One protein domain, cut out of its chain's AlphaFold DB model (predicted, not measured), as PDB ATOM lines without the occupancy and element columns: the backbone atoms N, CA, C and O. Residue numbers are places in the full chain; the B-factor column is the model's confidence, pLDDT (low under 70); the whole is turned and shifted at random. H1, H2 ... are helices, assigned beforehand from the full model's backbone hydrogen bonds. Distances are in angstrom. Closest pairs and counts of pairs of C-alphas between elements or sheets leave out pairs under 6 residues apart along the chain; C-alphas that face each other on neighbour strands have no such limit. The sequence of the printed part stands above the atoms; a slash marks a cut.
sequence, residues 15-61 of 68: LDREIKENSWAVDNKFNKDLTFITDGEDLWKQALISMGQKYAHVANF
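This is residues 15 to 61 of the 68 residues of the protein "Uncharacterized ACR, COG1678" of Sphingobacterium spiritivorum (UniProt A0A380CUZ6). One helix of 11 residues, H3, makes the core of a small body, with two single-turn helices packed on it: H2 near its first residues and H4 near its last. A long link, residues 21 to 32, leads away from this body to the short helix H1, and residues 17 to 22, of which 17 to 20 belong to H1, stick out free. The printed part has 47 residues with four named helices, H1, H2, H3 and H4 along the chain, and no named strand; the class is all helix. It is only just loose, close to compact, with a radius of gyration of the C-alphas of 11.5 A, and it spans 32 by 21 by 17 A.

H3, residues 40 to 50, is 15.2 A long from C-alpha 40 at (8.903, 31.742, -5.490) to C-alpha 50. Before it comes H2, residues 33 to 36, 5.5 A. After it comes H4, residues 56 to 59, 4.9 A, ending with C-alpha 59 at (10.162, 19.356, -3.368). H1, residues 15 to 20, is 8.6 A long and begins with C-alpha 15 at (-4.655, 18.004, -19.149).

H3 and H4 touch; their closest C-alphas, those of Ile 49 and Ala 56, are 5.5 A apart. H3 and H2 touch, with the closest C-alphas, those of Leu 34 and Leu 43, 5.9 A apart. H2 and H4 are apart. H1 touches no helix. Every O i to N i+4 pair is within hydrogen-bond range in H1 and H3; H2 and H4 are too short for such a pair, and in each the one O i to N i+3 pair is within range.

The two C-alphas farthest apart, those of Arg 17 and Thr 38, are 31.7 A apart. The printed part has no cut. The link from H1 to H2 is long, with 12 residues; those from H2 to H3 and from H3 to H4 are tight. The mean pLDDT of the printed part is 70.5, and residue 22, residues 27 to 30 and residues 52 to 61 are under 70.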
ATOM      1  N   LEU A  15      -4.812  18.024 -20.603       80.00
ATOM      2  CA  LEU A  15      -4.655  18.004 -19.149       80.00
ATOM      3  C   LEU A  15      -5.012  16.637 -18.540       80.00
ATOM      4  O   LEU A  15      -4.274  16.122 -17.708       80.00
ATOM      5  N   ASP A  16      -6.116  16.019 -18.979       80.81
ATOM      6  CA  ASP A  16      -6.536  14.688 -18.500       80.81
ATOM      7  C   ASP A  16      -5.489  13.615 -18.820       80.81
ATOM      8  O   ASP A  16      -5.187  12.758 -17.986       80.81
ATOM      9  N   ARG A  17      -4.889  13.691 -20.014       81.00
ATOM     10  CA  ARG A  17      -3.818  12.782 -20.417       81.00
ATOM     11  C   ARG A  17      -2.562  12.996 -19.582       81.00
ATOM     12  O   ARG A  17      -2.017  12.025 -19.075       81.00
ATOM     13  N   GLU A  18      -2.136  14.240 -19.387       78.88
ATOM     14  CA  GLU A  18      -0.925  14.539 -18.621       78.88
ATOM     15  C   GLU A  18      -1.076  14.173 -17.129       78.88
ATOM     16  O   GLU A  18      -0.122  13.708 -16.505       78.88
ATOM     17  N   ILE A  19      -2.281  14.307 -16.560       79.50
ATOM     18  CA  ILE A  19      -2.591  13.808 -15.211       79.50
ATOM     19  C   ILE A  19      -2.481  12.275 -15.172       79.50
ATOM     20  O   ILE A  19      -1.864  11.729 -14.256       79.50
ATOM     21  N   LYS A  20      -3.023  11.562 -16.173       78.19
ATOM     22  CA  LYS A  20      -2.897  10.094 -16.281       78.19
ATOM     23  C   LYS A  20      -1.454   9.628 -16.470       78.19
ATOM     24  O   LYS A  20      -1.085   8.581 -15.946       78.19
ATOM     25  N   GLU A  21      -0.637  10.402 -17.180       80.06
ATOM     26  CA  GLU A  21       0.797  10.150 -17.368       80.06
ATOM     27  C   GLU A  21       1.637  10.517 -16.123       80.06
ATOM     28  O   GLU A  21       2.862  10.469 -16.181       80.06
ATOM     29  N   ASN A  22       1.014  10.863 -14.983       68.50
ATOM     30  CA  ASN A  22       1.679  11.345 -13.760       68.50
ATOM     31  C   ASN A  22       2.603  12.559 -13.992       68.50
ATOM     32  O   ASN A  22       3.522  12.802 -13.213       68.50
ATOM     33  N   SER A  23       2.360  13.337 -15.051       70.44
ATOM     34  CA  SER A  23       3.139  14.542 -15.364       70.44
ATOM     35  C   SER A  23       2.705  15.749 -14.528       70.44
ATOM     36  O   SER A  23       3.491  16.670 -14.332       70.44
ATOM     37  N   TRP A  24       1.482  15.726 -13.984       73.00
ATOM     38  CA  TRP A  24       0.978  16.754 -13.073       73.00
ATOM     39  C   TRP A  24       0.513  16.155 -11.757       73.00
ATOM     40  O   TRP A  24      -0.299  15.231 -11.718       73.00
ATOM     41  N   ALA A  25       0.988  16.747 -10.668       70.19
ATOM     42  CA  ALA A  25       0.483  16.480  -9.339       70.19
ATOM     43  C   ALA A  25      -0.652  17.484  -9.060       70.19
ATOM     44  O   ALA A  25      -0.418  18.689  -8.971       70.19
ATOM     45  N   VAL A  26      -1.888  16.993  -8.954       73.06
ATOM     46  CA  VAL A  26      -3.079  17.821  -8.710       73.06
ATOM     47  C   VAL A  26      -3.575  17.570  -7.295       73.06
ATOM     48  O   VAL A  26      -3.796  16.424  -6.909       73.06
ATOM     49  N   ASP A  27      -3.771  18.640  -6.532       69.38
ATOM     50  CA  ASP A  27      -4.352  18.575  -5.196       69.38
ATOM     51  C   ASP A  27      -5.620  19.423  -5.135       69.38
ATOM     52  O   ASP A  27      -5.717  20.486  -5.750       69.38
ATOM     53  N   ASN A  28      -6.622  18.914  -4.419       67.25
ATOM     54  CA  ASN A  28      -7.938  19.544  -4.328       67.25
ATOM     55  C   ASN A  28      -8.074  20.447  -3.086       67.25
ATOM     56  O   ASN A  28      -9.141  21.011  -2.837       67.25
ATOM     57  N   LYS A  29      -7.020  20.572  -2.271       67.50
ATOM     58  CA  LYS A  29      -6.949  21.436  -1.091       67.50
ATOM     59  C   LYS A  29      -6.044  22.626  -1.387       67.50
ATOM     60  O   LYS A  29      -4.823  22.575  -1.290       67.50
ATOM     61  N   PHE A  30      -6.677  23.749  -1.694       66.94
ATOM     62  CA  PHE A  30      -5.975  25.009  -1.883       66.94
ATOM     63  C   PHE A  30      -5.784  25.738  -0.546       66.94
ATOM     64  O   PHE A  30      -6.765  26.103   0.108       66.94
ATOM     65  N   ASN A  31      -4.532  25.994  -0.158       72.56
ATOM     66  CA  ASN A  31      -4.217  26.867   0.970       72.56
ATOM     67  C   ASN A  31      -4.064  28.322   0.489       72.56
ATOM     68  O   ASN A  31      -3.200  28.633  -0.331       72.56
ATOM     69  N   LYS A  32      -4.904  29.226   1.007       70.81
ATOM     70  CA  LYS A  32      -4.913  30.648   0.625       70.81
ATOM     71  C   LYS A  32      -3.630  31.369   1.034       70.81
ATOM     72  O   LYS A  32      -3.232  32.299   0.340       70.81
ATOM     73  N   ASP A  33      -2.954  30.927   2.091       74.69
ATOM     74  CA  ASP A  33      -1.692  31.527   2.532       74.69
ATOM     75  C   ASP A  33      -0.606  31.451   1.447       74.69
ATOM     76  O   ASP A  33       0.170  32.392   1.286       74.69
ATOM     77  N   LEU A  34      -0.646  30.420   0.589       74.81
ATOM     78  CA  LEU A  34       0.266  30.276  -0.551       74.81
ATOM     79  C   LEU A  34       0.202  31.480  -1.496       74.81
ATOM     80  O   LEU A  34       1.218  31.943  -1.998       74.81
ATOM     81  N   THR A  35      -0.981  32.059  -1.722       72.62
ATOM     82  CA  THR A  35      -1.107  33.154  -2.703       72.62
ATOM     83  C   THR A  35      -0.398  34.434  -2.249       72.62
ATOM     84  O   THR A  35      -0.014  35.254  -3.094       72.62
ATOM     85  N   PHE A  36      -0.160  34.577  -0.941       75.38
ATOM     86  CA  PHE A  36       0.505  35.725  -0.326       75.38
ATOM     87  C   PHE A  36       2.024  35.579  -0.214       75.38
ATOM     88  O   PHE A  36       2.694  36.584   0.008       75.38
ATOM     89  N   ILE A  37       2.577  34.384  -0.436       77.06
ATOM     90  CA  ILE A  37       4.027  34.166  -0.409       77.06
ATOM     91  C   ILE A  37       4.672  34.935  -1.568       77.06
ATOM     92  O   ILE A  37       4.289  34.781  -2.733       77.06
ATOM     93  N   THR A  38       5.610  35.823  -1.252       72.88
ATOM     94  CA  THR A  38       6.333  36.653  -2.230       72.88
ATOM     95  C   THR A  38       7.527  35.936  -2.844       72.88
ATOM     96  O   THR A  38       7.904  36.257  -3.967       72.88
ATOM     97  N   ASP A  39       8.096  34.981  -2.115       79.06
ATOM     98  CA  ASP A  39       9.232  34.184  -2.552       79.06
ATOM     99  C   ASP A  39       8.769  32.967  -3.368       79.06
ATOM    100  O   ASP A  39       7.896  32.207  -2.947       79.06
ATOM    101  N   GLY A  40       9.315  32.808  -4.575       71.50
ATOM    102  CA  GLY A  40       8.903  31.742  -5.490       71.50
ATOM    103  C   GLY A  40       9.323  30.347  -5.025       71.50
ATOM    104  O   GLY A  40       8.580  29.388  -5.243       71.50
ATOM    105  N   GLU A  41      10.473  30.228  -4.356       75.25
ATOM    106  CA  GLU A  41      10.957  28.950  -3.834       75.25
ATOM    107  C   GLU A  41      10.152  28.518  -2.608       75.25
ATOM    108  O   GLU A  41       9.753  27.354  -2.509       75.25
ATOM    109  N   ASP A  42       9.854  29.452  -1.700       77.06
ATOM    110  CA  ASP A  42       9.005  29.180  -0.537       77.06
ATOM    111  C   ASP A  42       7.577  28.815  -0.963       77.06
ATOM    112  O   ASP A  42       7.004  27.852  -0.453       77.06
ATOM    113  N   LEU A  43       7.035  29.498  -1.982       79.56
ATOM    114  CA  LEU A  43       5.738  29.165  -2.572       79.56
ATOM    115  C   LEU A  43       5.707  27.716  -3.068       79.56
ATOM    116  O   LEU A  43       4.769  26.979  -2.759       79.56
ATOM    117  N   TRP A  44       6.724  27.311  -3.831       75.19
ATOM    118  CA  TRP A  44       6.826  25.962  -4.383       75.19
ATOM    119  C   TRP A  44       6.948  24.905  -3.279       75.19
ATOM    120  O   TRP A  44       6.219  23.910  -3.282       75.19
ATOM    121  N   LYS A  45       7.803  25.155  -2.278       75.69
ATOM    122  CA  LYS A  45       7.948  24.286  -1.102       75.69
ATOM    123  C   LYS A  45       6.640  24.135  -0.340       75.69
ATOM    124  O   LYS A  45       6.227  23.009  -0.066       75.69
ATOM    125  N   GLN A  46       5.977  25.238  -0.003       76.75
ATOM    126  CA  GLN A  46       4.737  25.189   0.762       76.75
ATOM    127  C   GLN A  46       3.594  24.545  -0.028       76.75
ATOM    128  O   GLN A  46       2.806  23.796   0.555       76.75
ATOM    129  N   ALA A  47       3.526  24.763  -1.346       77.44
ATOM    130  CA  ALA A  47       2.566  24.079  -2.206       77.44
ATOM    131  C   ALA A  47       2.763  22.557  -2.146       77.44
ATOM    132  O   ALA A  47       1.809  21.828  -1.876       77.44
ATOM    133  N   LEU A  48       4.000  22.073  -2.282       75.19
ATOM    134  CA  LEU A  48       4.309  20.639  -2.215       75.19
ATOM    135  C   LEU A  48       4.079  20.032  -0.826       75.19
ATOM    136  O   LEU A  48       3.583  18.911  -0.724       75.19
ATOM    137  N   ILE A  49       4.381  20.769   0.247       74.31
ATOM    138  CA  ILE A  49       4.065  20.350   1.622       74.31
ATOM    139  C   ILE A  49       2.544  20.228   1.808       74.31
ATOM    140  O   ILE A  49       2.077  19.269   2.428       74.31
ATOM    141  N   SER A  50       1.767  21.157   1.238       72.44
ATOM    142  CA  SER A  50       0.299  21.153   1.305       72.44
ATOM    143  C   SER A  50      -0.325  19.943   0.598       72.44
ATOM    144  O   SER A  50      -1.331  19.422   1.077       72.44
ATOM    145  N   MET A  51       0.291  19.446  -0.482       70.06
ATOM    146  CA  MET A  51      -0.129  18.213  -1.174       70.06
ATOM    147  C   MET A  51       0.141  16.933  -0.357       70.06
ATOM    148  O   MET A  51      -0.336  15.845  -0.687       70.06
ATOM    149  N   GLY A  52       0.899  17.045   0.736       66.12
ATOM    150  CA  GLY A  52       1.160  15.979   1.692       66.12
ATOM    151  C   GLY A  52       2.597  15.459   1.674       66.12
ATOM    152  O   GLY A  52       3.352  15.607   0.717       66.12
ATOM    153  N   GLN A  53       2.961  14.765   2.757       58.16
ATOM    154  CA  GLN A  53       4.325  14.284   3.042       58.16
ATOM    155  C   GLN A  53       4.935  13.405   1.931       58.16
ATOM    156  O   GLN A  53       6.151  13.303   1.822       58.16
ATOM    157  N   LYS A  54       4.101  12.807   1.069       57.00
ATOM    158  CA  LYS A  54       4.527  11.970  -0.064       57.00
ATOM    159  C   LYS A  54       5.199  12.784  -1.182       57.00
ATOM    160  O   LYS A  54       6.118  12.284  -1.819       57.00
ATOM    161  N   TYR A  55       4.775  14.034  -1.384       58.97
ATOM    162  CA  TYR A  55       5.293  14.937  -2.423       58.97
ATOM    163  C   TYR A  55       6.434  15.837  -1.928       58.97
ATOM    164  O   TYR A  55       7.188  16.379  -2.734       58.97
ATOM    165  N   ALA A  56       6.643  15.925  -0.609       54.22
ATOM    166  CA  ALA A  56       7.771  16.641  -0.006       54.22
ATOM    167  C   ALA A  56       9.145  16.089  -0.446       54.22
ATOM    168  O   ALA A  56      10.131  16.824  -0.475       54.22
ATOM    169  N   HIS A  57       9.214  14.812  -0.844       52.34
ATOM    170  CA  HIS A  57      10.417  14.220  -1.437       52.34
ATOM    171  C   HIS A  57      10.743  14.802  -2.822       52.34
ATOM    172  O   HIS A  57      11.914  14.940  -3.160       52.34
ATOM    173  N   VAL A  58       9.725  15.199  -3.595       57.44
ATOM    174  CA  VAL A  58       9.876  15.830  -4.918       57.44
ATOM    175  C   VAL A  58      10.209  17.322  -4.779       57.44
ATOM    176  O   VAL A  58      10.897  17.883  -5.619       57.44
ATOM    177  N   ALA A  59       9.813  17.961  -3.672       52.25
ATOM    178  CA  ALA A  59      10.162  19.356  -3.368       52.25
ATOM    179  C   ALA A  59      11.658  19.598  -3.155       52.25
ATOM    180  O   ALA A  59      12.133  20.717  -3.315       52.25
ATOM    181  N   ASN A  60      12.383  18.546  -2.776       53.28
ATOM    182  CA  ASN A  60      13.833  18.571  -2.631       53.28
ATOM    183  C   ASN A  60      14.563  18.085  -3.889       53.28
ATOM    184  O   ASN A  60      15.775  17.904  -3.817       53.28
ATOM    185  N   PHE A  61      13.876  17.856  -5.019       51.00
ATOM    186  CA  PHE A  61      14.572  17.571  -6.272       51.00
ATOM    187  C   PHE A  61      15.201  18.867  -6.805       51.00
ATOM    188  O   PHE A  61      14.467  19.787  -7.173       51.00
TER     189      PHE A  61